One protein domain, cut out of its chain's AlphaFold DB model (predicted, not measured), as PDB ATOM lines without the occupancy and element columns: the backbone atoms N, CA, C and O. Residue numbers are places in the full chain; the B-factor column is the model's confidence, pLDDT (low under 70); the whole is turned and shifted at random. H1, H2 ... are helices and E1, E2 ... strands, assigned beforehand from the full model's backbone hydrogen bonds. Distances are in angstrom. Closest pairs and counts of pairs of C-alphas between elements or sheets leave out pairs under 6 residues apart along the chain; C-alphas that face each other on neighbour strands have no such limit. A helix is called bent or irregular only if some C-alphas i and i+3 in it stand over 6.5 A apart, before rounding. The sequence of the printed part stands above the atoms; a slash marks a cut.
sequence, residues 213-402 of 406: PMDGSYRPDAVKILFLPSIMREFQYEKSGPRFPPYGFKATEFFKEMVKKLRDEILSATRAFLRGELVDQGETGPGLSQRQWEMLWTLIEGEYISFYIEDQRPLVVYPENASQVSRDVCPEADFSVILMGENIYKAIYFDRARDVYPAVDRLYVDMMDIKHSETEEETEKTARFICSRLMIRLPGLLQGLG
ATOM      1  N   PRO A 213       3.037 -50.784 -51.074       95.25
ATOM      2  CA  PRO A 213       2.604 -49.498 -51.598       95.25
ATOM      3  C   PRO A 213       1.123 -49.559 -51.994       95.25
ATOM      4  O   PRO A 213       0.661 -50.526 -52.617       95.25
ATOM      5  N   MET A 214       0.379 -48.534 -51.597       94.19
ATOM      6  CA  MET A 214      -1.016 -48.329 -51.966       94.19
ATOM      7  C   MET A 214      -1.120 -47.284 -53.075       94.19
ATOM      8  O   MET A 214      -1.752 -47.561 -54.092       94.19
ATOM      9  N   ASP A 215      -0.529 -46.106 -52.863       92.19
ATOM     10  CA  ASP A 215      -0.559 -44.973 -53.795       92.19
ATOM     11  C   ASP A 215       0.528 -43.939 -53.448       92.19
ATOM     12  O   ASP A 215       1.103 -43.980 -52.358       92.19
ATOM     13  N   GLY A 216       0.761 -42.983 -54.344       90.69
ATOM     14  CA  GLY A 216       1.678 -41.862 -54.150       90.69
ATOM     15  C   GLY A 216       3.108 -42.133 -54.616       90.69
ATOM     16  O   GLY A 216       3.365 -42.922 -55.527       90.69
ATOM     17  N   SER A 217       4.048 -41.422 -54.001       90.12
ATOM     18  CA  SER A 217       5.438 -41.354 -54.440       90.12
ATOM     19  C   SER A 217       6.241 -42.624 -54.153       90.12
ATOM     20  O   SER A 217       6.111 -43.246 -53.097       90.12
ATOM     21  N   TYR A 218       7.160 -42.947 -55.067       88.56
ATOM     22  CA  TYR A 218       8.206 -43.963 -54.880       88.56
ATOM     23  C   TYR A 218       9.535 -43.368 -54.409       88.56
ATOM     24  O   TYR A 218      10.541 -44.078 -54.308       88.56
ATOM     25  N   ARG A 219       9.586 -42.055 -54.171       90.12
ATOM     26  CA  ARG A 219      10.824 -41.400 -53.775       90.12
ATOM     27  C   ARG A 219      11.227 -41.828 -52.362       90.12
ATOM     28  O   ARG A 219      10.386 -41.805 -51.462       90.12
ATOM     29  N   PRO A 220      12.514 -42.139 -52.120       87.94
ATOM     30  CA  PRO A 220      12.979 -42.546 -50.796       87.94
ATOM     31  C   PRO A 220      12.719 -41.496 -49.716       87.94
ATOM     32  O   PRO A 220      12.506 -41.846 -48.557       87.94
ATOM     33  N   ASP A 221      12.728 -40.216 -50.094       88.81
ATOM     34  CA  ASP A 221      12.495 -39.108 -49.183       88.81
ATOM     35  C   ASP A 221      11.010 -38.808 -48.954       88.81
ATOM     36  O   ASP A 221      10.726 -38.096 -48.002       88.81
ATOM     37  N   ALA A 222      10.054 -39.317 -49.736       94.69
ATOM     38  CA  ALA A 222       8.627 -39.024 -49.536       94.69
ATOM     39  C   ALA A 222       8.152 -39.341 -48.104       94.69
ATOM     40  O   ALA A 222       8.657 -40.276 -47.481       94.69
ATOM     41  N   VAL A 223       7.186 -38.562 -47.602       97.19
ATOM     42  CA  VAL A 223       6.529 -38.805 -46.310       97.19
ATOM     43  C   VAL A 223       5.656 -40.049 -46.446       97.19
ATOM     44  O   VAL A 223       4.716 -40.052 -47.242       97.19
ATOM     45  N   LYS A 224       5.969 -41.106 -45.694       98.06
ATOM     46  CA  LYS A 224       5.332 -42.422 -45.823       98.06
ATOM     47  C   LYS A 224       4.308 -42.645 -44.717       98.06
ATOM     48  O   LYS A 224       4.662 -42.757 -43.544       98.06
ATOM     49  N   ILE A 225       3.039 -42.744 -45.098       98.56
ATOM     50  CA  ILE A 225       1.909 -42.977 -44.195       98.56
ATOM     51  C   ILE A 225       1.446 -44.423 -44.334       98.56
ATOM     52  O   ILE A 225       1.167 -44.885 -45.437       98.56
ATOM     53  N   LEU A 226       1.354 -45.145 -43.223       98.69
ATOM     54  CA  LEU A 226       0.979 -46.556 -43.192       98.69
ATOM     55  C   LEU A 226      -0.423 -46.751 -42.616       98.69
ATOM     56  O   LEU A 226      -0.694 -46.308 -41.506       98.69
ATOM     57  N   PHE A 227      -1.269 -47.508 -43.312       98.62
ATOM     58  CA  PHE A 227      -2.531 -48.029 -42.787       98.62
ATOM     59  C   PHE A 227      -2.363 -49.471 -42.285       98.62
ATOM     60  O   PHE A 227      -2.017 -50.368 -43.059       98.62
ATOM     61  N   LEU A 228      -2.630 -49.701 -40.993       98.38
ATOM     62  CA  LEU A 228      -2.554 -51.025 -40.358       98.38
ATOM     63  C   LEU A 228      -3.935 -51.493 -39.881       98.38
ATOM     64  O   LEU A 228      -4.481 -50.869 -38.973       98.38
ATOM     65  N   PRO A 229      -4.493 -52.599 -40.399       98.12
ATOM     66  CA  PRO A 229      -5.727 -53.169 -39.874       98.12
ATOM     67  C   PRO A 229      -5.466 -53.912 -38.561       98.12
ATOM     68  O   PRO A 229      -4.692 -54.867 -38.510       98.12
ATOM     69  N   SER A 230      -6.159 -53.518 -37.502       98.19
ATOM     70  CA  SER A 230      -6.080 -54.125 -36.180       98.19
ATOM     71  C   SER A 230      -7.438 -54.658 -35.735       98.19
ATOM     72  O   SER A 230      -8.420 -53.917 -35.716       98.19
ATOM     73  N   ILE A 231      -7.485 -55.940 -35.353       97.38
ATOM     74  CA  ILE A 231      -8.619 -56.586 -34.676       97.38
ATOM     75  C   ILE A 231      -9.944 -56.261 -35.382       97.38
ATOM     76  O   ILE A 231     -10.776 -55.532 -34.870       97.38
ATOM     77  N   MET A 232     -10.159 -56.765 -36.595       96.12
ATOM     78  CA  MET A 232     -11.390 -56.486 -37.349       96.12
ATOM     79  C   MET A 232     -11.910 -57.711 -38.084       96.12
ATOM     80  O   MET A 232     -11.166 -58.662 -38.292       96.12
ATOM     81  N   ARG A 233     -13.185 -57.664 -38.490       96.25
ATOM     82  CA  ARG A 233     -13.877 -58.727 -39.245       96.25
ATOM     83  C   ARG A 233     -13.893 -58.486 -40.757       96.25
ATOM     84  O   ARG A 233     -14.468 -59.270 -41.504       96.25
ATOM     85  N   GLU A 234     -13.221 -57.436 -41.223       96.88
ATOM     86  CA  GLU A 234     -13.206 -57.019 -42.629       96.88
ATOM     87  C   GLU A 234     -12.183 -57.777 -43.492       96.88
ATOM     88  O   GLU A 234     -11.672 -57.280 -44.495       96.88
ATOM     89  N   PHE A 235     -11.909 -59.025 -43.106       95.88
ATOM     90  CA  PHE A 235     -11.034 -59.954 -43.806       95.88
ATOM     91  C   PHE A 235     -11.656 -61.343 -43.808       95.88
ATOM     92  O   PHE A 235     -11.850 -61.941 -42.749       95.88
ATOM     93  N   GLN A 236     -11.903 -61.877 -45.000       93.62
ATOM     94  CA  GLN A 236     -12.457 -63.213 -45.182       93.62
ATOM     95  C   GLN A 236     -11.326 -64.237 -45.295       93.62
ATOM     96  O   GLN A 236     -10.388 -64.047 -46.069       93.62
ATOM     97  N   TYR A 237     -11.420 -65.326 -44.529       89.50
ATOM     98  CA  TYR A 237     -10.511 -66.466 -44.647       89.50
ATOM     99  C   TYR A 237     -10.986 -67.410 -45.758       89.50
ATOM    100  O   TYR A 237     -12.059 -68.009 -45.656       89.50
ATOM    101  N   GLU A 238     -10.182 -67.575 -46.809       80.06
ATOM    102  CA  GLU A 238     -10.496 -68.473 -47.925       80.06
ATOM    103  C   GLU A 238      -9.810 -69.834 -47.714       80.06
ATOM    104  O   GLU A 238      -8.588 -69.931 -47.657       80.06
ATOM    105  N   LYS A 239     -10.598 -70.914 -47.587       66.31
ATOM    106  CA  LYS A 239     -10.081 -72.284 -47.366       66.31
ATOM    107  C   LYS A 239      -9.616 -72.980 -48.651       66.31
ATOM    108  O   LYS A 239      -8.865 -73.950 -48.566       66.31
ATOM    109  N   SER A 240     -10.062 -72.524 -49.822       59.09
ATOM    110  CA  SER A 240      -9.718 -73.115 -51.120       59.09
ATOM    111  C   SER A 240     -10.132 -72.204 -52.283       59.09
ATOM    112  O   SER A 240     -11.208 -71.612 -52.270       59.09
ATOM    113  N   GLY A 241      -9.282 -72.112 -53.311       58.12
ATOM    114  CA  GLY A 241      -9.546 -71.343 -54.529       58.12
ATOM    115  C   GLY A 241      -8.367 -71.389 -55.514       58.12
ATOM    116  O   GLY A 241      -7.248 -71.703 -55.107       58.12
ATOM    117  N   PRO A 242      -8.580 -71.086 -56.811       56.53
ATOM    118  CA  PRO A 242      -7.532 -71.137 -57.840       56.53
ATOM    119  C   PRO A 242      -6.439 -70.065 -57.669       56.53
ATOM    120  O   PRO A 242      -5.379 -70.170 -58.280       56.53
ATOM    121  N   ARG A 243      -6.682 -69.038 -56.842       66.50
ATOM    122  CA  ARG A 243      -5.698 -68.033 -56.417       66.50
ATOM    123  C   ARG A 243      -5.788 -67.869 -54.907       66.50
ATOM    124  O   ARG A 243      -6.550 -67.040 -54.425       66.50
ATOM    125  N   PHE A 244      -5.049 -68.697 -54.179       70.56
ATOM    126  CA  PHE A 244      -4.980 -68.596 -52.728       70.56
ATOM    127  C   PHE A 244      -4.274 -67.283 -52.343       70.56
ATOM    128  O   PHE A 244      -3.174 -67.039 -52.851       70.56
ATOM    129  N   PRO A 245      -4.872 -66.424 -51.499       77.69
ATOM    130  CA  PRO A 245      -4.197 -65.223 -51.027       77.69
ATOM    131  C   PRO A 245      -2.906 -65.581 -50.275       77.69
ATOM    132  O   PRO A 245      -2.879 -66.604 -49.586       77.69
ATOM    133  N   PRO A 246      -1.846 -64.756 -50.349       76.00
ATOM    134  CA  PRO A 246      -0.519 -65.094 -49.818       76.00
ATOM    135  C   PRO A 246      -0.513 -65.455 -48.323       76.00
ATOM    136  O   PRO A 246       0.259 -66.320 -47.917       76.00
ATOM    137  N   TYR A 247      -1.414 -64.871 -47.524       87.56
ATOM    138  CA  TYR A 247      -1.563 -65.174 -46.092       87.56
ATOM    139  C   TYR A 247      -2.930 -65.774 -45.730       87.56
ATOM    140  O   TYR A 247      -3.304 -65.814 -44.563       87.56
ATOM    141  N   GLY A 248      -3.686 -66.255 -46.722       90.00
ATOM    142  CA  GLY A 248      -4.985 -66.908 -46.527       90.00
ATOM    143  C   GLY A 248      -6.173 -65.975 -46.277       90.00
ATOM    144  O   GLY A 248      -7.290 -66.470 -46.130       90.00
ATOM    145  N   PHE A 249      -5.976 -64.653 -46.263       94.12
ATOM    146  CA  PHE A 249      -7.059 -63.680 -46.111       94.12
ATOM    147  C   PHE A 249      -7.256 -62.824 -47.354       94.12
ATOM    148  O   PHE A 249      -6.330 -62.562 -48.121       94.12
ATOM    149  N   LYS A 250      -8.480 -62.330 -47.503       93.19
ATOM    150  CA  LYS A 250      -8.847 -61.315 -48.481       93.19
ATOM    151  C   LYS A 250      -9.600 -60.190 -47.779       93.19
ATOM    152  O   LYS A 250     -10.641 -60.439 -47.172       93.19
ATOM    153  N   ALA A 251      -9.081 -58.969 -47.878       95.12
ATOM    154  CA  ALA A 251      -9.786 -57.771 -47.433       95.12
ATOM    155  C   ALA A 251     -11.148 -57.630 -48.139       95.12
ATOM    156  O   ALA A 251     -11.257 -57.860 -49.352       95.12
ATOM    157  N   THR A 252     -12.179 -57.248 -47.382       96.50
ATOM    158  CA  THR A 252     -13.516 -56.961 -47.920       96.50
ATOM    159  C   THR A 252     -13.499 -55.694 -48.777       96.50
ATOM    160  O   THR A 252     -12.594 -54.863 -48.683       96.50
ATOM    161  N   GLU A 253     -14.512 -55.524 -49.629       96.81
ATOM    162  CA  GLU A 253     -14.673 -54.266 -50.374       96.81
ATOM    163  C   GLU A 253     -14.939 -53.090 -49.433       96.81
ATOM    164  O   GLU A 253     -14.381 -52.018 -49.640       96.81
ATOM    165  N   PHE A 254     -15.671 -53.324 -48.338       97.38
ATOM    166  CA  PHE A 254     -15.870 -52.321 -47.298       97.38
ATOM    167  C   PHE A 254     -14.529 -51.802 -46.759       97.38
ATOM    168  O   PHE A 254     -14.299 -50.599 -46.796       97.38
ATOM    169  N   PHE A 255     -13.596 -52.677 -46.361       97.69
ATOM    170  CA  PHE A 255     -12.267 -52.240 -45.908       97.69
ATOM    171  C   PHE A 255     -11.536 -51.381 -46.948       97.69
ATOM    172  O   PHE A 255     -10.990 -50.329 -46.622       97.69
ATOM    173  N   LYS A 256     -11.544 -51.797 -48.218       97.38
ATOM    174  CA  LYS A 256     -10.854 -51.064 -49.291       97.38
ATOM    175  C   LYS A 256     -11.461 -49.684 -49.530       97.38
ATOM    176  O   LYS A 256     -10.720 -48.712 -49.679       97.38
ATOM    177  N   GLU A 257     -12.789 -49.596 -49.575       98.00
ATOM    178  CA  GLU A 257     -13.518 -48.334 -49.738       98.00
ATOM    179  C   GLU A 257     -13.200 -47.366 -48.605       98.00
ATOM    180  O   GLU A 257     -12.941 -46.187 -48.826       98.00
ATOM    181  N   MET A 258     -13.169 -47.895 -47.392       98.19
ATOM    182  CA  MET A 258     -12.889 -47.155 -46.184       98.19
ATOM    183  C   MET A 258     -11.463 -46.615 -46.107       98.19
ATOM    184  O   MET A 258     -11.270 -45.434 -45.826       98.19
ATOM    185  N   VAL A 259     -10.462 -47.438 -46.417       98.00
ATOM    186  CA  VAL A 259      -9.068 -46.976 -46.456       98.00
ATOM    187  C   VAL A 259      -8.892 -45.901 -47.527       98.00
ATOM    188  O   VAL A 259      -8.238 -44.886 -47.290       98.00
ATOM    189  N   LYS A 260      -9.513 -46.086 -48.700       98.00
ATOM    190  CA  LYS A 260      -9.500 -45.078 -49.765       98.00
ATOM    191  C   LYS A 260     -10.147 -43.770 -49.305       98.00
ATOM    192  O   LYS A 260      -9.566 -42.711 -49.515       98.00
ATOM    193  N   LYS A 261     -11.309 -43.845 -48.652       98.19
ATOM    194  CA  LYS A 261     -12.009 -42.680 -48.102       98.19
ATOM    195  C   LYS A 261     -11.132 -41.926 -47.102       98.19
ATOM    196  O   LYS A 261     -10.937 -40.728 -47.268       98.19
ATOM    197  N   LEU A 262     -10.543 -42.625 -46.130       98.44
ATOM    198  CA  LEU A 262      -9.672 -42.003 -45.133       98.44
ATOM    199  C   LEU A 262      -8.434 -41.357 -45.769       98.44
ATOM    200  O   LEU A 262      -8.041 -40.258 -45.389       98.44
ATOM    201  N   ARG A 263      -7.823 -42.014 -46.762       97.94
ATOM    202  CA  ARG A 263      -6.716 -41.435 -47.535       97.94
ATOM    203  C   ARG A 263      -7.123 -40.112 -48.186       97.94
ATOM    204  O   ARG A 263      -6.388 -39.135 -48.077       97.94
ATOM    205  N   ASP A 264      -8.271 -40.087 -48.860       97.94
ATOM    206  CA  ASP A 264      -8.779 -38.892 -49.539       97.94
ATOM    207  C   ASP A 264      -9.077 -37.762 -48.539       97.94
ATOM    208  O   ASP A 264      -8.739 -36.606 -48.797       97.94
ATOM    209  N   GLU A 265      -9.628 -38.093 -47.368       98.19
ATOM    210  CA  GLU A 265      -9.845 -37.145 -46.268       98.19
ATOM    211  C   GLU A 265      -8.514 -36.577 -45.732       98.19
ATOM    212  O   GLU A 265      -8.379 -35.360 -45.607       98.19
ATOM    213  N   ILE A 266      -7.492 -37.417 -45.510       98.38
ATOM    214  CA  ILE A 266      -6.144 -36.984 -45.088       98.38
ATOM    215  C   ILE A 266      -5.504 -36.064 -46.133       98.38
ATOM    216  O   ILE A 266      -4.937 -35.029 -45.775       98.38
ATOM    217  N   LEU A 267      -5.575 -36.418 -47.419       97.94
ATOM    218  CA  LEU A 267      -5.025 -35.604 -48.506       97.94
ATOM    219  C   LEU A 267      -5.737 -34.251 -48.601       97.94
ATOM    220  O   LEU A 267      -5.075 -33.219 -48.697       97.94
ATOM    221  N   SER A 268      -7.067 -34.240 -48.505       97.19
ATOM    222  CA  SER A 268      -7.870 -33.015 -48.495       97.19
ATOM    223  C   SER A 268      -7.518 -32.109 -47.309       97.19
ATOM    224  O   SER A 268      -7.254 -30.918 -47.498       97.19
ATOM    225  N   ALA A 269      -7.423 -32.672 -46.099       97.56
ATOM    226  CA  ALA A 269      -7.012 -31.939 -44.906       97.56
ATOM    227  C   ALA A 269      -5.583 -31.392 -45.051       97.56
ATOM    228  O   ALA A 269      -5.347 -30.209 -44.818       97.56
ATOM    229  N   THR A 270      -4.636 -32.208 -45.524       97.19
ATOM    230  CA  THR A 270      -3.239 -31.799 -45.774       97.19
ATOM    231  C   THR A 270      -3.171 -30.636 -46.753       97.19
ATOM    232  O   THR A 270      -2.474 -29.652 -46.511       97.19
ATOM    233  N   ARG A 271      -3.936 -30.716 -47.844       95.56
ATOM    234  CA  ARG A 271      -4.047 -29.651 -48.835       95.56
ATOM    235  C   ARG A 271      -4.564 -28.356 -48.212       95.56
ATOM    236  O   ARG A 271      -4.012 -27.293 -48.485       95.56
ATOM    237  N   ALA A 272      -5.607 -28.433 -47.387       93.56
ATOM    238  CA  ALA A 272      -6.176 -27.270 -46.711       93.56
ATOM    239  C   ALA A 272      -5.184 -26.637 -45.719       93.56
ATOM    240  O   ALA A 272      -4.949 -25.430 -45.799       93.56
ATOM    241  N   PHE A 273      -4.549 -27.442 -44.860       92.00
ATOM    242  CA  PHE A 273      -3.547 -26.970 -43.897       92.00
ATOM    243  C   PHE A 273      -2.350 -26.328 -44.584       92.00
ATOM    244  O   PHE A 273      -1.998 -25.200 -44.262       92.00
ATOM    245  N   LEU A 274      -1.755 -27.002 -45.570       90.62
ATOM    246  CA  LEU A 274      -0.582 -26.480 -46.264       90.62
ATOM    247  C   LEU A 274      -0.888 -25.170 -46.998       90.62
ATOM    248  O   LEU A 274      -0.053 -24.269 -47.029       90.62
ATOM    249  N   ARG A 275      -2.093 -25.044 -47.573       88.19
ATOM    250  CA  ARG A 275      -2.536 -23.786 -48.183       88.19
ATOM    251  C   ARG A 275      -2.661 -22.672 -47.145       88.19
ATOM    252  O   ARG A 275      -2.246 -21.559 -47.441       88.19
ATOM    253  N   GLY A 276      -3.237 -22.968 -45.978       85.38
ATOM    254  CA  GLY A 276      -3.349 -22.022 -44.864       85.38
ATOM    255  C   GLY A 276      -1.978 -21.543 -44.392       85.38
ATOM    256  O   GLY A 276      -1.714 -20.349 -44.419       85.38
ATOM    257  N   GLU A 277      -1.067 -22.472 -44.104       82.38
ATOM    258  CA  GLU A 277       0.306 -22.170 -43.671       82.38
ATOM    259  C   GLU A 277       1.073 -21.309 -44.688       82.38
ATOM    260  O   GLU A 277       1.778 -20.375 -44.316       82.38
ATOM    261  N   LEU A 278       0.910 -21.575 -45.987       78.38
ATOM    262  CA  LEU A 278       1.525 -20.769 -47.046       78.38
ATOM    263  C   LEU A 278       0.948 -19.351 -47.155       78.38
ATOM    264  O   LEU A 278       1.653 -18.441 -47.589       78.38
ATOM    265  N   VAL A 279      -0.327 -19.162 -46.807       72.50
ATOM    266  CA  VAL A 279      -0.970 -17.841 -46.769       72.50
ATOM    267  C   VAL A 279      -0.548 -17.083 -45.511       72.50
ATOM    268  O   VAL A 279      -0.211 -15.906 -45.605       72.50
ATOM    269  N   ASP A 280      -0.498 -17.760 -44.365       64.06
ATOM    270  CA  ASP A 280      -0.164 -17.165 -43.068       64.06
ATOM    271  C   ASP A 280       1.327 -16.798 -42.949       64.06
ATOM    272  O   ASP A 280       1.675 -15.841 -42.260       64.06
ATOM    273  N   GLN A 281       2.219 -17.488 -43.671       62.31
ATOM    274  CA  GLN A 281       3.634 -17.098 -43.800       62.31
ATOM    275  C   GLN A 281       3.860 -15.905 -44.749       62.31
ATOM    276  O   GLN A 281       4.975 -15.390 -44.853       62.31
ATOM    277  N   GLY A 282       2.814 -15.444 -45.438       51.31
ATOM    278  CA  GLY A 282       2.856 -14.354 -46.406       51.31
ATOM    279  C   GLY A 282       2.701 -12.964 -45.788       51.31
ATOM    280  O   GLY A 282       1.712 -12.290 -46.060       51.31
ATOM    281  N   GLU A 283       3.702 -12.481 -45.045       44.28
ATOM    282  CA  GLU A 283       3.834 -11.035 -44.784       44.28
ATOM    283  C   GLU A 283       4.450 -10.255 -45.968       44.28
ATOM    284  O   GLU A 283       4.387  -9.031 -45.963       44.28
ATOM    285  N   THR A 284       4.988 -10.889 -47.023       43.00
ATOM    286  CA  THR A 284       5.566 -10.158 -48.182       43.00
ATOM    287  C   THR A 284       5.629 -10.983 -49.485       43.00
ATOM    288  O   THR A 284       6.688 -11.453 -49.876       43.00
ATOM    289  N   GLY A 285       4.518 -11.142 -50.215       48.50
ATOM    290  CA  GLY A 285       4.566 -11.651 -51.599       48.50
ATOM    291  C   GLY A 285       3.189 -11.818 -52.259       48.50
ATOM    292  O   GLY A 285       2.197 -12.003 -51.549       48.50
ATOM    293  N   PRO A 286       3.072 -11.739 -53.602       51.34
ATOM    294  CA  PRO A 286       1.821 -12.039 -54.290       51.34
ATOM    295  C   PRO A 286       1.502 -13.527 -54.101       51.34
ATOM    296  O   PRO A 286       2.178 -14.392 -54.654       51.34
ATOM    297  N   GLY A 287       0.489 -13.825 -53.284       65.69
ATOM    298  CA  GLY A 287       0.079 -15.196 -52.983       65.69
ATOM    299  C   GLY A 287      -0.113 -16.044 -54.245       65.69
ATOM    300  O   GLY A 287      -0.549 -15.546 -55.286       65.69
ATOM    301  N   LEU A 288       0.212 -17.338 -54.145       74.81
ATOM    302  CA  LEU A 288       0.086 -18.291 -55.248       74.81
ATOM    303  C   LEU A 288      -1.307 -18.196 -55.887       74.81
ATOM    304  O   LEU A 288      -2.331 -18.350 -55.215       74.81
ATOM    305  N   SER A 289      -1.357 -17.992 -57.205       83.44
ATOM    306  CA  SER A 289      -2.619 -18.081 -57.941       83.44
ATOM    307  C   SER A 289      -3.217 -19.484 -57.805       83.44
ATOM    308  O   SER A 289      -2.492 -20.466 -57.624       83.44
ATOM    309  N   GLN A 290      -4.540 -19.616 -57.971       85.06
ATOM    310  CA  GLN A 290      -5.209 -20.923 -57.904       85.06
ATOM    311  C   GLN A 290      -4.530 -21.958 -58.816       85.06
ATOM    312  O   GLN A 290      -4.321 -23.089 -58.402       85.06
ATOM    313  N   ARG A 291      -4.119 -21.569 -60.032       87.12
ATOM    314  CA  ARG A 291      -3.443 -22.473 -60.973       87.12
ATOM    315  C   ARG A 291      -2.069 -22.928 -60.478       87.12
ATOM    316  O   ARG A 291      -1.745 -24.102 -60.622       87.12
ATOM    317  N   GLN A 292      -1.270 -22.018 -59.916       85.69
ATOM    318  CA  GLN A 292       0.034 -22.366 -59.338       85.69
ATOM    319  C   GLN A 292      -0.130 -23.300 -58.139       85.69
ATOM    320  O   GLN A 292       0.612 -24.270 -58.018       85.69
ATOM    321  N   TRP A 293      -1.145 -23.053 -57.307       88.38
ATOM    322  CA  TRP A 293      -1.494 -23.934 -56.199       88.38
ATOM    323  C   TRP A 293      -1.896 -25.339 -56.666       88.38
ATOM    324  O   TRP A 293      -1.371 -26.312 -56.139       88.38
ATOM    325  N   GLU A 294      -2.766 -25.469 -57.676       90.88
ATOM    326  CA  GLU A 294      -3.132 -26.785 -58.228       90.88
ATOM    327  C   GLU A 294      -1.908 -27.559 -58.741       90.88
ATOM    328  O   GLU A 294      -1.778 -28.760 -58.500       90.88
ATOM    329  N   MET A 295      -0.995 -26.872 -59.439       89.19
ATOM    330  CA  MET A 295       0.234 -27.481 -59.953       89.19
ATOM    331  C   MET A 295       1.164 -27.929 -58.822       89.19
ATOM    332  O   MET A 295       1.659 -29.055 -58.852       89.19
ATOM    333  N   LEU A 296       1.377 -27.071 -57.819       89.00
ATOM    334  CA  LEU A 296       2.193 -27.393 -56.651       89.00
ATOM    335  C   LEU A 296       1.599 -28.564 -55.867       89.00
ATOM    336  O   LEU A 296       2.324 -29.491 -55.523       89.00
ATOM    337  N   TRP A 297       0.287 -28.554 -55.622       92.94
ATOM    338  CA  TRP A 297      -0.388 -29.640 -54.921       92.94
ATOM    339  C   TRP A 297      -0.248 -30.969 -55.668       92.94
ATOM    340  O   TRP A 297       0.132 -31.962 -55.058       92.94
ATOM    341  N   THR A 298      -0.463 -30.977 -56.988       92.69
ATOM    342  CA  THR A 298      -0.304 -32.188 -57.816       92.69
ATOM    343  C   THR A 298       1.112 -32.760 -57.701       92.69
ATOM    344  O   THR A 298       1.288 -33.972 -57.597       92.69
ATOM    345  N   LEU A 299       2.130 -31.890 -57.681       91.00
ATOM    346  CA  LEU A 299       3.516 -32.301 -57.470       91.00
ATOM    347  C   LEU A 299       3.736 -32.864 -56.059       91.00
ATOM    348  O   LEU A 299       4.375 -33.897 -55.908       91.00
ATOM    349  N   ILE A 300       3.227 -32.193 -55.024       92.75
ATOM    350  CA  ILE A 300       3.369 -32.626 -53.627       92.75
ATOM    351  C   ILE A 300       2.724 -33.993 -53.410       92.75
ATOM    352  O   ILE A 300       3.371 -34.896 -52.881       92.75
ATOM    353  N   GLU A 301       1.478 -34.151 -53.846       94.06
ATOM    354  CA  GLU A 301       0.725 -35.398 -53.742       94.06
ATOM    355  C   GLU A 301       1.432 -36.540 -54.487       94.06
ATOM    356  O   GLU A 301       1.606 -37.617 -53.924       94.06
ATOM    357  N   GLY A 302       1.900 -36.293 -55.717       91.44
ATOM    358  CA  GLY A 302       2.531 -37.319 -56.551       91.44
ATOM    359  C   GLY A 302       3.968 -37.680 -56.164       91.44
ATOM    360  O   GLY A 302       4.372 -38.828 -56.326       91.44
ATOM    361  N   GLU A 303       4.750 -36.728 -55.649       92.00
ATOM    362  CA  GLU A 303       6.200 -36.902 -55.463       92.00
ATOM    363  C   GLU A 303       6.648 -36.895 -53.996       92.00
ATOM    364  O   GLU A 303       7.726 -37.409 -53.692       92.00
ATOM    365  N   TYR A 304       5.854 -36.365 -53.062       94.50
ATOM    366  CA  TYR A 304       6.308 -36.132 -51.683       94.50
ATOM    367  C   TYR A 304       5.472 -36.812 -50.605       94.50
ATOM    368  O   TYR A 304       5.896 -36.822 -49.448       94.50
ATOM    369  N   ILE A 305       4.341 -37.415 -50.963       97.06
ATOM    370  CA  ILE A 305       3.498 -38.191 -50.053       97.06
ATOM    371  C   ILE A 305       3.363 -39.603 -50.621       97.06
ATOM    372  O   ILE A 305       3.196 -39.784 -51.824       97.06
ATOM    373  N   SER A 306       3.463 -40.612 -49.764       97.75
ATOM    374  CA  SER A 306       3.301 -42.015 -50.136       97.75
ATOM    375  C   SER A 306       2.446 -42.733 -49.101       97.75
ATOM    376  O   SER A 306       2.624 -42.535 -47.898       97.75
ATOM    377  N   PHE A 307       1.515 -43.566 -49.560       98.38
ATOM    378  CA  PHE A 307       0.647 -44.368 -48.707       98.38
ATOM    379  C   PHE A 307       0.982 -45.848 -48.846       98.38
ATOM    380  O   PHE A 307       1.087 -46.386 -49.950       98.38
ATOM    381  N   TYR A 308       1.081 -46.520 -47.707       98.38
ATOM    382  CA  TYR A 308       1.318 -47.949 -47.571       98.38
ATOM    383  C   TYR A 308       0.155 -48.591 -46.823       98.38
ATOM    384  O   TYR A 308      -0.516 -47.953 -46.014       98.38
ATOM    385  N   ILE A 309      -0.076 -49.872 -47.081       97.94
ATOM    386  CA  ILE A 309      -1.152 -50.634 -46.451       97.94
ATOM    387  C   ILE A 309      -0.715 -52.077 -46.204       97.94
ATOM    388  O   ILE A 309      -0.006 -52.667 -47.020       97.94
ATOM    389  N   GLU A 310      -1.160 -52.654 -45.094       96.56
ATOM    390  CA  GLU A 310      -1.237 -54.106 -44.914       96.56
ATOM    391  C   GLU A 310      -2.692 -54.534 -45.146       96.56
ATOM    392  O   GLU A 310      -3.561 -54.249 -44.335       96.56
ATOM    393  N   ASP A 311      -2.997 -55.155 -46.285       95.00
ATOM    394  CA  ASP A 311      -4.350 -55.616 -46.637       95.00
ATOM    395  C   ASP A 311      -4.400 -57.101 -47.015       95.00
ATOM    396  O   ASP A 311      -5.380 -57.583 -47.593       95.00
ATOM    397  N   GLN A 312      -3.344 -57.837 -46.680       93.50
ATOM    398  CA  GLN A 312      -3.218 -59.264 -46.938       93.50
ATOM    399  C   GLN A 312      -3.589 -60.101 -45.711       93.50
ATOM    400  O   GLN A 312      -3.884 -61.287 -45.867       93.50
ATOM    401  N   ARG A 313      -3.611 -59.505 -44.510       95.00
ATOM    402  CA  ARG A 313      -4.207 -60.074 -43.293       95.00
ATOM    403  C   ARG A 313      -4.527 -58.998 -42.242       95.00
ATOM    404  O   ARG A 313      -3.867 -57.965 -42.208       95.00
ATOM    405  N   PRO A 314      -5.465 -59.258 -41.319       96.75
ATOM    406  CA  PRO A 314      -5.610 -58.423 -40.136       96.75
ATOM    407  C   PRO A 314      -4.499 -58.722 -39.108       96.75
ATOM    408  O   PRO A 314      -3.931 -59.826 -39.073       96.75
ATOM    409  N   LEU A 315      -4.197 -57.736 -38.261       97.81
ATOM    410  CA  LEU A 315      -3.172 -57.790 -37.213       97.81
ATOM    411  C   LEU A 315      -3.789 -57.565 -35.824       97.81
ATOM    412  O   LEU A 315      -4.947 -57.176 -35.701       97.81
ATOM    413  N   VAL A 316      -3.021 -57.804 -34.758       97.94
ATOM    414  CA  VAL A 316      -3.424 -57.475 -33.381       97.94
ATOM    415  C   VAL A 316      -2.514 -56.372 -32.866       97.94
ATOM    416  O   VAL A 316      -1.425 -56.634 -32.358       97.94
ATOM    417  N   VAL A 317      -2.949 -55.124 -33.041       98.06
ATOM    418  CA  VAL A 317      -2.169 -53.924 -32.722       98.06
ATOM    419  C   VAL A 317      -2.825 -53.159 -31.577       98.06
ATOM    420  O   VAL A 317      -3.986 -52.761 -31.667       98.06
ATOM    421  N   TYR A 318      -2.063 -52.936 -30.514       95.88
ATOM    422  CA  TYR A 318      -2.442 -52.203 -29.306       95.88
ATOM    423  C   TYR A 318      -1.239 -51.366 -28.820       95.88
ATOM    424  O   TYR A 318      -0.120 -51.588 -29.296       95.88
ATOM    425  N   PRO A 319      -1.423 -50.361 -27.947       95.50
ATOM    426  CA  PRO A 319      -0.375 -49.391 -27.603       95.50
ATOM    427  C   PRO A 319       0.997 -49.981 -27.268       95.50
ATOM    428  O   PRO A 319       2.016 -49.545 -27.814       95.50
ATOM    429  N   GLU A 320       1.016 -51.030 -26.452       93.75
ATOM    430  CA  GLU A 320       2.224 -51.676 -25.952       93.75
ATOM    431  C   GLU A 320       3.019 -52.401 -27.055       93.75
ATOM    432  O   GLU A 320       4.237 -52.549 -26.933       93.75
ATOM    433  N   ASN A 321       2.374 -52.841 -28.147       96.00
ATOM    434  CA  ASN A 321       3.050 -53.533 -29.250       96.00
ATOM    435  C   ASN A 321       3.165 -52.706 -30.543       96.00
ATOM    436  O   ASN A 321       3.975 -53.053 -31.405       96.00
ATOM    437  N   ALA A 322       2.427 -51.602 -30.676       97.38
ATOM    438  CA  ALA A 322       2.250 -50.884 -31.936       97.38
ATOM    439  C   ALA A 322       3.562 -50.416 -32.584       97.38
ATOM    440  O   ALA A 322       3.711 -50.495 -33.805       97.38
ATOM    441  N   SER A 323       4.554 -49.996 -31.791       96.38
ATOM    442  CA  SER A 323       5.863 -49.584 -32.325       96.38
ATOM    443  C   SER A 323       6.623 -50.758 -32.936       96.38
ATOM    444  O   SER A 323       7.324 -50.594 -33.930       96.38
ATOM    445  N   GLN A 324       6.501 -51.944 -32.336       96.50
ATOM    446  CA  GLN A 324       7.134 -53.146 -32.857       96.50
ATOM    447  C   GLN A 324       6.422 -53.630 -34.121       96.50
ATOM    448  O   GLN A 324       7.101 -53.911 -35.103       96.50
ATOM    449  N   VAL A 325       5.083 -53.655 -34.123       97.88
ATOM    450  CA  VAL A 325       4.299 -54.054 -35.303       97.88
ATOM    451  C   VAL A 325       4.603 -53.151 -36.494       97.88
ATOM    452  O   VAL A 325       4.899 -53.654 -37.571       97.88
ATOM    453  N   SER A 326       4.610 -51.829 -36.294       96.88
ATOM    454  CA  SER A 326       4.871 -50.869 -37.376       96.88
ATOM    455  C   SER A 326       6.257 -51.080 -37.993       96.88
ATOM    456  O   SER A 326       6.378 -51.138 -39.210       96.88
ATOM    457  N   ARG A 327       7.295 -51.308 -37.170       96.75
ATOM    458  CA  ARG A 327       8.653 -51.617 -37.659       96.75
ATOM    459  C   ARG A 327       8.766 -52.971 -38.353       96.75
ATOM    460  O   ARG A 327       9.575 -53.112 -39.262       96.75
ATOM    461  N   ASP A 328       8.021 -53.969 -37.890       97.19
ATOM    462  CA  ASP A 328       8.046 -55.309 -38.475       97.19
ATOM    463  C   ASP A 328       7.340 -55.348 -39.837       97.19
ATOM    464  O   ASP A 328       7.825 -56.015 -40.748       97.19
ATOM    465  N   VAL A 329       6.219 -54.633 -39.966       97.38
ATOM    466  CA  VAL A 329       5.371 -54.619 -41.166       97.38
ATOM    467  C   VAL A 329       5.867 -53.601 -42.192       97.38
ATOM    468  O   VAL A 329       5.949 -53.911 -43.377       97.38
ATOM    469  N   CYS A 330       6.209 -52.385 -41.763       96.94
ATOM    470  CA  CYS A 330       6.597 -51.294 -42.654       96.94
ATOM    471  C   CYS A 330       7.692 -50.420 -42.014       96.94
ATOM    472  O   CYS A 330       7.412 -49.328 -41.518       96.94
ATOM    473  N   PRO A 331       8.960 -50.870 -42.012       96.00
ATOM    474  CA  PRO A 331      10.052 -50.149 -41.352       96.00
ATOM    475  C   PRO A 331      10.325 -48.756 -41.935       96.00
ATOM    476  O   PRO A 331      10.970 -47.948 -41.274       96.00
ATOM    477  N   GLU A 332       9.863 -48.479 -43.155       94.00
ATOM    478  CA  GLU A 332      10.033 -47.182 -43.814       94.00
ATOM    479  C   GLU A 332       8.935 -46.163 -43.468       94.00
ATOM    480  O   GLU A 332       9.062 -45.003 -43.848       94.00
ATOM    481  N   ALA A 333       7.857 -46.573 -42.793       97.06
ATOM    482  CA  ALA A 333       6.743 -45.683 -42.485       97.06
ATOM    483  C   ALA A 333       7.154 -44.586 -41.491       97.06
ATOM    484  O   ALA A 333       7.677 -44.876 -40.414       97.06
ATOM    485  N   ASP A 334       6.851 -43.334 -41.831       97.88
ATOM    486  CA  ASP A 334       7.075 -42.174 -40.966       97.88
ATOM    487  C   ASP A 334       5.926 -41.982 -39.969       97.88
ATOM    488  O   ASP A 334       6.126 -41.424 -38.895       97.88
ATOM    489  N   PHE A 335       4.718 -42.430 -40.328       98.50
ATOM    490  CA  PHE A 335       3.517 -42.316 -39.505       98.50
ATOM    491  C   PHE A 335       2.599 -43.519 -39.703       98.50
ATOM    492  O   PHE A 335       2.416 -43.981 -40.830       98.50
ATOM    493  N   SER A 336       1.984 -44.013 -38.628       98.56
ATOM    494  CA  SER A 336       1.067 -45.161 -38.688       98.56
ATOM    495  C   SER A 336      -0.354 -44.805 -38.261       98.56
ATOM    496  O   SER A 336      -0.599 -44.381 -37.136       98.56
ATOM    497  N   VAL A 337      -1.317 -45.047 -39.138       98.62
ATOM    498  CA  VAL A 337      -2.748 -44.962 -38.858       98.62
ATOM    499  C   VAL A 337      -3.277 -46.382 -38.662       98.62
ATOM    500  O   VAL A 337      -3.362 -47.179 -39.599       98.62
ATOM    501  N   ILE A 338      -3.590 -46.727 -37.415       98.62
ATOM    502  CA  ILE A 338      -4.040 -48.059 -37.015       98.62
ATOM    503  C   ILE A 338      -5.569 -48.089 -37.079       98.62
ATOM    504  O   ILE A 338      -6.257 -47.469 -36.272       98.62
ATOM    505  N   LEU A 339      -6.095 -48.811 -38.061       98.44
ATOM    506  CA  LEU A 339      -7.521 -48.956 -38.324       98.44
ATOM    507  C   LEU A 339      -8.079 -50.061 -37.435       98.44
ATOM    508  O   LEU A 339      -7.662 -51.211 -37.544       98.44
ATOM    509  N   MET A 340      -9.011 -49.725 -36.560       97.62
ATOM    510  CA  MET A 340      -9.608 -50.644 -35.599       97.62
ATOM    511  C   MET A 340     -10.937 -51.176 -36.136       97.62
ATOM    512  O   MET A 340     -11.690 -50.454 -36.790       97.62
ATOM    513  N   GLY A 341     -11.253 -52.439 -35.844       95.62
ATOM    514  CA  GLY A 341     -12.608 -52.948 -36.053       95.62
ATOM    515  C   GLY A 341     -13.650 -52.181 -35.234       95.62
ATOM    516  O   GLY A 341     -13.315 -51.510 -34.257       95.62
ATOM    517  N   GLU A 342     -14.919 -52.337 -35.617       93.25
ATOM    518  CA  GLU A 342     -16.069 -51.723 -34.944       93.25
ATOM    519  C   GLU A 342     -15.999 -51.898 -33.418       93.25
ATOM    520  O   GLU A 342     -15.970 -53.022 -32.914       93.25
ATOM    521  N   ASN A 343     -16.006 -50.775 -32.695       91.25
ATOM    522  CA  ASN A 343     -16.026 -50.673 -31.234       91.25
ATOM    523  C   ASN A 343     -14.827 -51.298 -30.504       91.25
ATOM    524  O   ASN A 343     -14.822 -51.344 -29.271       91.25
ATOM    525  N   ILE A 344     -13.784 -51.742 -31.206       93.88
ATOM    526  CA  ILE A 344     -12.647 -52.417 -30.565       93.88
ATOM    527  C   ILE A 344     -11.856 -51.475 -29.669       93.88
ATOM    528  O   ILE A 344     -11.331 -51.909 -28.642       93.88
ATOM    529  N   TYR A 345     -11.817 -50.180 -29.994       91.06
ATOM    530  CA  TYR A 345     -11.166 -49.180 -29.148       91.06
ATOM    531  C   TYR A 345     -11.703 -49.194 -27.709       91.06
ATOM    532  O   TYR A 345     -10.988 -48.818 -26.787       91.06
ATOM    533  N   LYS A 346     -12.938 -49.667 -27.475       90.19
ATOM    534  CA  LYS A 346     -13.511 -49.775 -26.128       90.19
ATOM    535  C   LYS A 346     -12.794 -50.823 -25.275       90.19
ATOM    536  O   LYS A 346     -12.715 -50.633 -24.059       90.19
ATOM    537  N   ALA A 347     -12.265 -51.877 -25.898       90.62
ATOM    538  CA  ALA A 347     -11.554 -52.985 -25.256       90.62
ATOM    539  C   ALA A 347     -10.077 -52.670 -24.956       90.62
ATOM    540  O   ALA A 347      -9.374 -53.494 -24.365       90.62
ATOM    541  N   ILE A 348      -9.585 -51.510 -25.392       93.38
ATOM    542  CA  ILE A 348      -8.185 -51.107 -25.287       93.38
ATOM    543  C   ILE A 348      -8.112 -49.818 -24.477       93.38
ATOM    544  O   ILE A 348      -8.926 -48.912 -24.634       93.38
ATOM    545  N   TYR A 349      -7.145 -49.749 -23.570       93.31
ATOM    546  CA  TYR A 349      -6.843 -48.503 -22.885       93.31
ATOM    547  C   TYR A 349      -5.802 -47.732 -23.689       93.31
ATOM    548  O   TYR A 349      -4.765 -48.288 -24.028       93.31
ATOM    549  N   PHE A 350      -6.088 -46.463 -23.965       93.19
ATOM    550  CA  PHE A 350      -5.173 -45.555 -24.646       93.19
ATOM    551  C   PHE A 350      -4.810 -44.414 -23.707       93.19
ATOM    552  O   PHE A 350      -5.675 -43.625 -23.312       93.19
ATOM    553  N   ASP A 351      -3.530 -44.288 -23.380       93.94
ATOM    554  CA  ASP A 351      -3.014 -43.101 -22.724       93.94
ATOM    555  C   ASP A 351      -2.778 -42.016 -23.778       93.94
ATOM    556  O   ASP A 351      -1.791 -42.031 -24.519       93.94
ATOM    557  N   ARG A 352      -3.690 -41.040 -23.844       91.00
ATOM    558  CA  ARG A 352      -3.623 -39.949 -24.830       91.00
ATOM    559  C   ARG A 352      -2.313 -39.151 -24.772       91.00
ATOM    560  O   ARG A 352      -1.959 -38.524 -25.762       91.00
ATOM    561  N   ALA A 353      -1.596 -39.164 -23.646       93.75
ATOM    562  CA  ALA A 353      -0.333 -38.448 -23.496       93.75
ATOM    563  C   ALA A 353       0.893 -39.247 -23.972       93.75
ATOM    564  O   ALA A 353       1.980 -38.677 -24.058       93.75
ATOM    565  N   ARG A 354       0.755 -40.552 -24.244       95.31
ATOM    566  CA  ARG A 354       1.888 -41.438 -24.579       95.31
ATOM    567  C   ARG A 354       1.683 -42.276 -25.835       95.31
ATOM    568  O   ARG A 354       2.660 -42.586 -26.511       95.31
ATOM    569  N   ASP A 355       0.444 -42.631 -26.153       95.56
ATOM    570  CA  ASP A 355       0.160 -43.687 -27.129       95.56
ATOM    571  C   ASP A 355      -0.259 -43.172 -28.505       95.56
ATOM    572  O   ASP A 355      -0.264 -43.946 -29.466       95.56
ATOM    573  N   VAL A 356      -0.567 -41.877 -28.609       95.31
ATOM    574  CA  VAL A 356      -1.089 -41.220 -29.814       95.31
ATOM    575  C   VAL A 356      -0.330 -39.934 -30.139       95.31
ATOM    576  O   VAL A 356       0.292 -39.319 -29.270       95.31
ATOM    577  N   TYR A 357      -0.406 -39.503 -31.395       96.38
ATOM    578  CA  TYR A 357       0.146 -38.227 -31.844       96.38
ATOM    579  C   TYR A 357      -0.419 -37.047 -31.022       96.38
ATOM    580  O   TYR A 357      -1.636 -36.984 -30.811       96.38
ATOM    581  N   PRO A 358       0.429 -36.103 -30.556       95.50
ATOM    582  CA  PRO A 358       1.820 -35.873 -30.971       95.50
ATOM    583  C   PRO A 358       2.906 -36.598 -30.163       95.50
ATOM    584  O   PRO A 358       4.083 -36.415 -30.454       95.50
ATOM    585  N   ALA A 359       2.555 -37.394 -29.149       96.19
ATOM    586  CA  ALA A 359       3.554 -38.067 -28.313       96.19
ATOM    587  C   ALA A 359       4.337 -39.143 -29.083       96.19
ATOM    588  O   ALA A 359       5.516 -39.375 -28.821       96.19
ATOM    589  N   VAL A 360       3.673 -39.786 -30.043       96.62
ATOM    590  CA  VAL A 360       4.231 -40.792 -30.949       96.62
ATOM    591  C   VAL A 360       3.618 -40.627 -32.338       96.62
ATOM    592  O   VAL A 360       2.475 -40.190 -32.459       96.62
ATOM    593  N   ASP A 361       4.339 -41.017 -33.387       97.50
ATOM    594  CA  ASP A 361       3.916 -40.861 -34.789       97.50
ATOM    595  C   ASP A 361       2.878 -41.923 -35.215       97.50
ATOM    596  O   ASP A 361       3.081 -42.714 -36.141       97.50
ATOM    597  N   ARG A 362       1.760 -41.996 -34.480       97.62
ATOM    598  CA  ARG A 362       0.635 -42.886 -34.782       97.62
ATOM    599  C   ARG A 362      -0.709 -42.408 -34.241       97.62
ATOM    600  O   ARG A 362      -0.775 -41.661 -33.265       97.62
ATOM    601  N   LEU A 363      -1.781 -42.923 -34.837       97.31
ATOM    602  CA  LEU A 363      -3.170 -42.750 -34.398       97.31
ATOM    603  C   LEU A 363      -3.941 -44.068 -34.479       97.31
ATOM    604  O   LEU A 363      -3.531 -44.989 -35.184       97.31
ATOM    605  N   TYR A 364      -5.070 -44.126 -33.779       97.38
ATOM    606  CA  TYR A 364      -6.031 -45.226 -33.832       97.38
ATOM    607  C   TYR A 364      -7.363 -44.670 -34.317       97.38
ATOM    608  O   TYR A 364      -7.801 -43.645 -33.804       97.38
ATOM    609  N   VAL A 365      -7.987 -45.332 -35.288       97.44
ATOM    610  CA  VAL A 365      -9.222 -44.858 -35.928       97.44
ATOM    611  C   VAL A 365     -10.219 -46.007 -35.971       97.44
ATOM    612  O   VAL A 365      -9.876 -47.074 -36.482       97.44
ATOM    613  N   ASP A 366     -11.429 -45.832 -35.432       96.12
ATOM    614  CA  ASP A 366     -12.483 -46.843 -35.571       96.12
ATOM    615  C   ASP A 366     -12.991 -46.859 -37.010       96.12
ATOM    616  O   ASP A 366     -13.160 -45.821 -37.659       96.12
ATOM    617  N   MET A 367     -13.249 -48.059 -37.526       95.06
ATOM    618  CA  MET A 367     -13.743 -48.169 -38.878       95.06
ATOM    619  C   MET A 367     -15.133 -47.517 -39.078       95.06
ATOM    620  O   MET A 367     -15.474 -46.986 -40.140       95.06
ATOM    621  N   MET A 368     -15.969 -47.521 -38.052       95.00
ATOM    622  CA  MET A 368     -17.284 -46.900 -38.135       95.00
ATOM    623  C   MET A 368     -17.196 -45.375 -38.216       95.00
ATOM    624  O   MET A 368     -17.982 -44.778 -38.953       95.00
ATOM    625  N   ASP A 369     -16.191 -44.763 -37.591       96.38
ATOM    626  CA  ASP A 369     -15.987 -43.314 -37.649       96.38
ATOM    627  C   ASP A 369     -15.657 -42.887 -39.088       96.38
ATOM    628  O   ASP A 369     -16.268 -41.967 -39.630       96.38
ATOM    629  N   ILE A 370     -14.796 -43.636 -39.791       96.44
ATOM    630  CA  ILE A 370     -14.490 -43.381 -41.213       96.44
ATOM    631  C   ILE A 370     -15.751 -43.531 -42.063       96.44
ATOM    632  O   ILE A 370     -16.034 -42.698 -42.926       96.44
ATOM    633  N   LYS A 371     -16.554 -44.574 -41.826       95.62
ATOM    634  CA  LYS A 371     -17.811 -44.788 -42.560       95.62
ATOM    635  C   LYS A 371     -18.743 -43.586 -42.422       95.62
ATOM    636  O   LYS A 371     -19.323 -43.158 -43.424       95.62
ATOM    637  N   HIS A 372     -18.840 -43.031 -41.220       95.50
ATOM    638  CA  HIS A 372     -19.707 -41.905 -40.892       95.50
ATOM    639  C   HIS A 372     -19.054 -40.523 -41.094       95.50
ATOM    640  O   HIS A 372     -19.749 -39.523 -40.959       95.50
ATOM    641  N   SER A 373     -17.788 -40.466 -41.542       93.00
ATOM    642  CA  SER A 373     -16.997 -39.224 -41.676       93.00
ATOM    643  C   SER A 373     -16.881 -38.459 -40.352       93.00
ATOM    644  O   SER A 373     -16.937 -37.234 -40.312       93.00
ATOM    645  N   GLU A 374     -16.702 -39.203 -39.264       95.25
ATOM    646  CA  GLU A 374     -16.446 -38.710 -37.908       95.25
ATOM    647  C   GLU A 374     -14.937 -38.787 -37.584       95.25
ATOM    648  O   GLU A 374     -14.541 -39.115 -36.475       95.25
ATOM    649  N   THR A 375     -14.089 -38.508 -38.581       95.25
ATOM    650  CA  THR A 375     -12.615 -38.661 -38.570       95.25
ATOM    651  C   THR A 375     -11.864 -37.331 -38.642       95.25
ATOM    652  O   THR A 375     -10.671 -37.294 -38.956       95.25
ATOM    653  N   GLU A 376     -12.552 -36.210 -38.415       95.44
ATOM    654  CA  GLU A 376     -11.982 -34.865 -38.560       95.44
ATOM    655  C   GLU A 376     -10.727 -34.696 -37.687       95.44
ATOM    656  O   GLU A 376      -9.666 -34.344 -38.192       95.44
ATOM    657  N   GLU A 377     -10.783 -35.065 -36.404       95.19
ATOM    658  CA  GLU A 377      -9.640 -34.924 -35.492       95.19
ATOM    659  C   GLU A 377      -8.420 -35.756 -35.945       95.19
ATOM    660  O   GLU A 377      -7.280 -35.279 -35.925       95.19
ATOM    661  N   GLU A 378      -8.630 -37.001 -36.371       96.50
ATOM    662  CA  GLU A 378      -7.575 -37.922 -36.800       96.50
ATOM    663  C   GLU A 378      -6.954 -37.499 -38.137       96.50
ATOM    664  O   GLU A 378      -5.726 -37.543 -38.309       96.50
ATOM    665  N   THR A 379      -7.792 -37.066 -39.079       97.31
ATOM    666  CA  THR A 379      -7.357 -36.575 -40.392       97.31
ATOM    667  C   THR A 379      -6.585 -35.268 -40.251       97.31
ATOM    668  O   THR A 379      -5.510 -35.148 -40.839       97.31
ATOM    669  N   GLU A 380      -7.032 -34.343 -39.393       96.62
ATOM    670  CA  GLU A 380      -6.294 -33.118 -39.084       96.62
ATOM    671  C   GLU A 380      -4.927 -33.408 -38.458       96.62
ATOM    672  O   GLU A 380      -3.918 -32.836 -38.871       96.62
ATOM    673  N   LYS A 381      -4.854 -34.302 -37.465       97.38
ATOM    674  CA  LYS A 381      -3.578 -34.657 -36.820       97.38
ATOM    675  C   LYS A 381      -2.589 -35.255 -37.816       97.38
ATOM    676  O   LYS A 381      -1.421 -34.862 -37.826       97.38
ATOM    677  N   THR A 382      -3.063 -36.155 -38.675       97.75
ATOM    678  CA  THR A 382      -2.242 -36.756 -39.734       97.75
ATOM    679  C   THR A 382      -1.789 -35.696 -40.741       97.75
ATOM    680  O   THR A 382      -0.613 -35.635 -41.096       97.75
ATOM    681  N   ALA A 383      -2.691 -34.800 -41.144       97.69
ATOM    682  CA  ALA A 383      -2.384 -33.693 -42.040       97.69
ATOM    683  C   ALA A 383      -1.335 -32.738 -41.458       97.69
ATOM    684  O   ALA A 383      -0.395 -32.367 -42.160       97.69
ATOM    685  N   ARG A 384      -1.432 -32.386 -40.170       96.25
ATOM    686  CA  ARG A 384      -0.430 -31.558 -39.477       96.25
ATOM    687  C   ARG A 384       0.934 -32.236 -39.445       96.25
ATOM    688  O   ARG A 384       1.939 -31.570 -39.693       96.25
ATOM    689  N   PHE A 385       0.984 -33.547 -39.192       97.44
ATOM    690  CA  PHE A 385       2.230 -34.306 -39.285       97.44
ATOM    691  C   PHE A 385       2.833 -34.203 -40.693       97.44
ATOM    692  O   PHE A 385       3.985 -33.788 -40.831       97.44
ATOM    693  N   ILE A 386       2.050 -34.500 -41.737       96.88
ATOM    694  CA  ILE A 386       2.511 -34.428 -43.131       96.88
ATOM    695  C   ILE A 386       3.008 -33.016 -43.460       96.88
ATOM    696  O   ILE A 386       4.134 -32.859 -43.934       96.88
ATOM    697  N   CYS A 387       2.222 -31.984 -43.145       94.56
ATOM    698  CA  CYS A 387       2.592 -30.590 -43.376       94.56
ATOM    699  C   CYS A 387       3.908 -30.242 -42.675       94.56
ATOM    700  O   CYS A 387       4.806 -29.714 -43.321       94.56
ATOM    701  N   SER A 388       4.090 -30.621 -41.406       93.56
ATOM    702  CA  SER A 388       5.337 -30.349 -40.672       93.56
ATOM    703  C   SER A 388       6.581 -30.922 -41.369       93.56
ATOM    704  O   SER A 388       7.645 -30.303 -41.355       93.56
ATOM    705  N   ARG A 389       6.451 -32.076 -42.038       94.00
ATOM    706  CA  ARG A 389       7.533 -32.707 -42.806       94.00
ATOM    707  C   ARG A 389       7.737 -32.055 -44.171       94.00
ATOM    708  O   ARG A 389       8.881 -31.902 -44.601       94.00
ATOM    709  N   LEU A 390       6.654 -31.661 -44.839       91.38
ATOM    710  CA  LEU A 390       6.701 -30.980 -46.135       91.38
ATOM    711  C   LEU A 390       7.260 -29.558 -46.025       91.38
ATOM    712  O   LEU A 390       8.056 -29.160 -46.873       91.38
ATOM    713  N   MET A 391       6.914 -28.814 -44.970       85.81
ATOM    714  CA  MET A 391       7.360 -27.430 -44.758       85.81
ATOM    715  C   MET A 391       8.886 -27.306 -44.696       85.81
ATOM    716  O   MET A 391       9.444 -26.340 -45.205       85.81
ATOM    717  N   ILE A 392       9.583 -28.325 -44.180       83.69
ATOM    718  CA  ILE A 392      11.055 -28.388 -44.176       83.69
ATOM    719  C   ILE A 392      11.633 -28.346 -45.606       83.69
ATOM    720  O   ILE A 392      12.765 -27.918 -45.816       83.69
ATOM    721  N   ARG A 393      10.865 -28.795 -46.602       77.75
ATOM    722  CA  ARG A 393      11.308 -29.002 -47.992       77.75
ATOM    723  C   ARG A 393      10.720 -27.997 -48.972       77.75
ATOM    724  O   ARG A 393      11.193 -27.888 -50.103       77.75
ATOM    725  N   LEU A 394       9.698 -27.271 -48.539       76.56
ATOM    726  CA  LEU A 394       8.936 -26.348 -49.363       76.56
ATOM    727  C   LEU A 394       9.786 -25.233 -50.005       76.56
ATOM    728  O   LEU A 394       9.560 -24.956 -51.181       76.56
ATOM    729  N   PRO A 395      10.819 -24.660 -49.347       73.38
ATOM    730  CA  PRO A 395      11.676 -23.659 -49.989       73.38
ATOM    731  C   PRO A 395      12.388 -24.179 -51.250       73.38
ATOM    732  O   PRO A 395      12.399 -23.510 -52.281       73.38
ATOM    733  N   GLY A 396      12.920 -25.408 -51.210       69.81
ATOM    734  CA  GLY A 396      13.559 -26.033 -52.375       69.81
ATOM    735  C   GLY A 396      12.563 -26.391 -53.485       69.81
ATOM    736  O   GLY A 396      12.893 -26.324 -54.668       69.81
ATOM    737  N   LEU A 397      11.323 -26.717 -53.110       70.06
ATOM    738  CA  LEU A 397      10.225 -26.980 -54.042       70.06
ATOM    739  C   LEU A 397       9.782 -25.732 -54.809       70.06
ATOM    740  O   LEU A 397       9.586 -25.792 -56.023       70.06
ATOM    741  N   LEU A 398       9.645 -24.609 -54.106       70.50
ATOM    742  CA  LEU A 398       9.244 -23.337 -54.702       70.50
ATOM    743  C   LEU A 398      10.323 -22.803 -55.656       70.50
ATOM    744  O   LEU A 398       9.994 -22.366 -56.759       70.50
ATOM    745  N   GLN A 399      11.607 -22.935 -55.303       67.75
ATOM    746  CA  GLN A 399      12.723 -22.579 -56.191       67.75
ATOM    747  C   GLN A 399      12.751 -23.420 -57.477       67.75
ATOM    748  O   GLN A 399      12.894 -22.871 -58.567       67.75
ATOM    749  N   GLY A 400      12.552 -24.742 -57.383       61.38
ATOM    750  CA  GLY A 400      12.540 -25.637 -58.549       61.38
ATOM    751  C   GLY A 400      11.403 -25.369 -59.547       61.38
ATOM    752  O   GLY A 400      11.516 -25.723 -60.719       61.38
ATOM    753  N   LEU A 401      10.328 -24.714 -59.100       63.59
ATOM    754  CA  LEU A 401       9.202 -24.296 -59.937       63.59
ATOM    755  C   LEU A 401       9.332 -22.854 -60.459       63.59
ATOM    756  O   LEU A 401       8.407 -22.361 -61.102       63.59
ATOM    757  N   GLY A 402      10.455 -22.176 -60.189       61.84
ATOM    758  CA  GLY A 402      10.648 -20.765 -60.540       61.84
ATOM    759  C   GLY A 402       9.727 -19.821 -59.759       61.84
ATOM    760  O   GLY A 402       9.366 -18.767 -60.266       61.84
TER     761      GLY A 402
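What this domain is: This is residues 213 to 402 of the 406 residues of an uncharacterized protein of Deltaproteobacteria bacterium (UniProt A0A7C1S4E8). A strongly twisted sheet of five strands makes the core, with the long helix H1 and helix H6 crossing each other over one face and H3 covering the other. H1 runs far past the sheet to one end of the long axis, where residues 280 to 286, of which 280 belongs to H1, stick out before H2 folds back to the sheet; the small hairpin E3 and E4 lies at the opposite end. The printed part has 190 residues with seven named helices and seven named strands, in the order E1 E2 E3 E4 H1 H2 E5 H3 E6 H4 E7 H5 H6 H7. The large sheet runs E1 E5 E2 E6 E7 and is mixed, and the class is mixed, helices and strands. The whole is compact, with a radius of gyration of the C-alphas of 18.0 A and spans of 62 by 42 by 30 A.

Where its parts are: Find C-alpha 213 at (2.604, -49.498, -51.598), where E1, residues 213 to 216, begins. The other strands of its sheet are E5, residues 305 to 309; E2, residues 223 to 230, 22.3 A long; E6, residues 335 to 340, 16.0 A; and E7, residues 362 to 366. E3, residues 235 to 237, and E4, residues 249 to 251, form a second sheet. From C-alpha 253 at (-14.673, -54.266, -50.374), H1, residues 253 to 280, runs 40.5 A. Then look for H2, residues 290 to 304, 20.1 A; H3, residues 319 to 329, 15.6 A; H4, residues 344 to 347; H5, residues 367 to 372; and H6, residues 376 to 391, 21.6 A. H7, residues 394 to 400, ends at C-alpha 400, (12.540, -25.637, -58.549). H3 is irregular: C-alphas 320 and 323 are 7.6 A apart.

How they stand to each other: Start in the large sheet at E2, parallel to E5, with N 225 and O 306 2.8 A apart, and to E6, with N 337 and O 226 2.8 A apart. E7 is parallel to E6, N 338 to O 363 being 2.8 A, and the edge strand E1 is antiparallel to E5, N 214 to O 307 being 2.8 A. E5, H3 and E6 form a split strand-helix-strand unit, two strands running the same way with E2 between them; E6, H4 and E7 form an unsplit one, on neighbour strands; both crossovers are right-handed. The sheet has helices on both faces, three layers: H1, H5 and H6 on one, H3 on the other. H1 touches H6 with residues 262 to 274 alone, at a steep tilt of 55 degrees, the closest C-alphas being those of Thr 270 and Ala 383, 4.3 A apart. H6 has a height over the sheet of 9.1 A, H3 one of 9.9 A. H1 also touches H5; the C-alphas of Leu 262 and Ile 370 are closest, at 6.4 A. H2 only grazes the sheet with residues 299 to 304, and H4 with 344 to 346. H7 is not on the sheet, but is near H2. In the hairpin E3 and E4, N 236 and O 250 are 2.9 A apart. Every O i to N i+4 pair is within hydrogen-bond range in H1, H2, H5, H6 and H7, and 5 of 7 are in H3; H4 is too short for such a pair.

The domain as a whole: The two C-alphas farthest apart are those of Ser 240 and Thr 284, at 64.9 A. The printed part has no cut. The long links are E3 to E4, with 11 residues, and H4 to E7, residues 348 to 361. The mean pLDDT of the printed part is 90.1; look for values under 70 at residues 239 to 243, 280 to 287, 396 and 399 to 402.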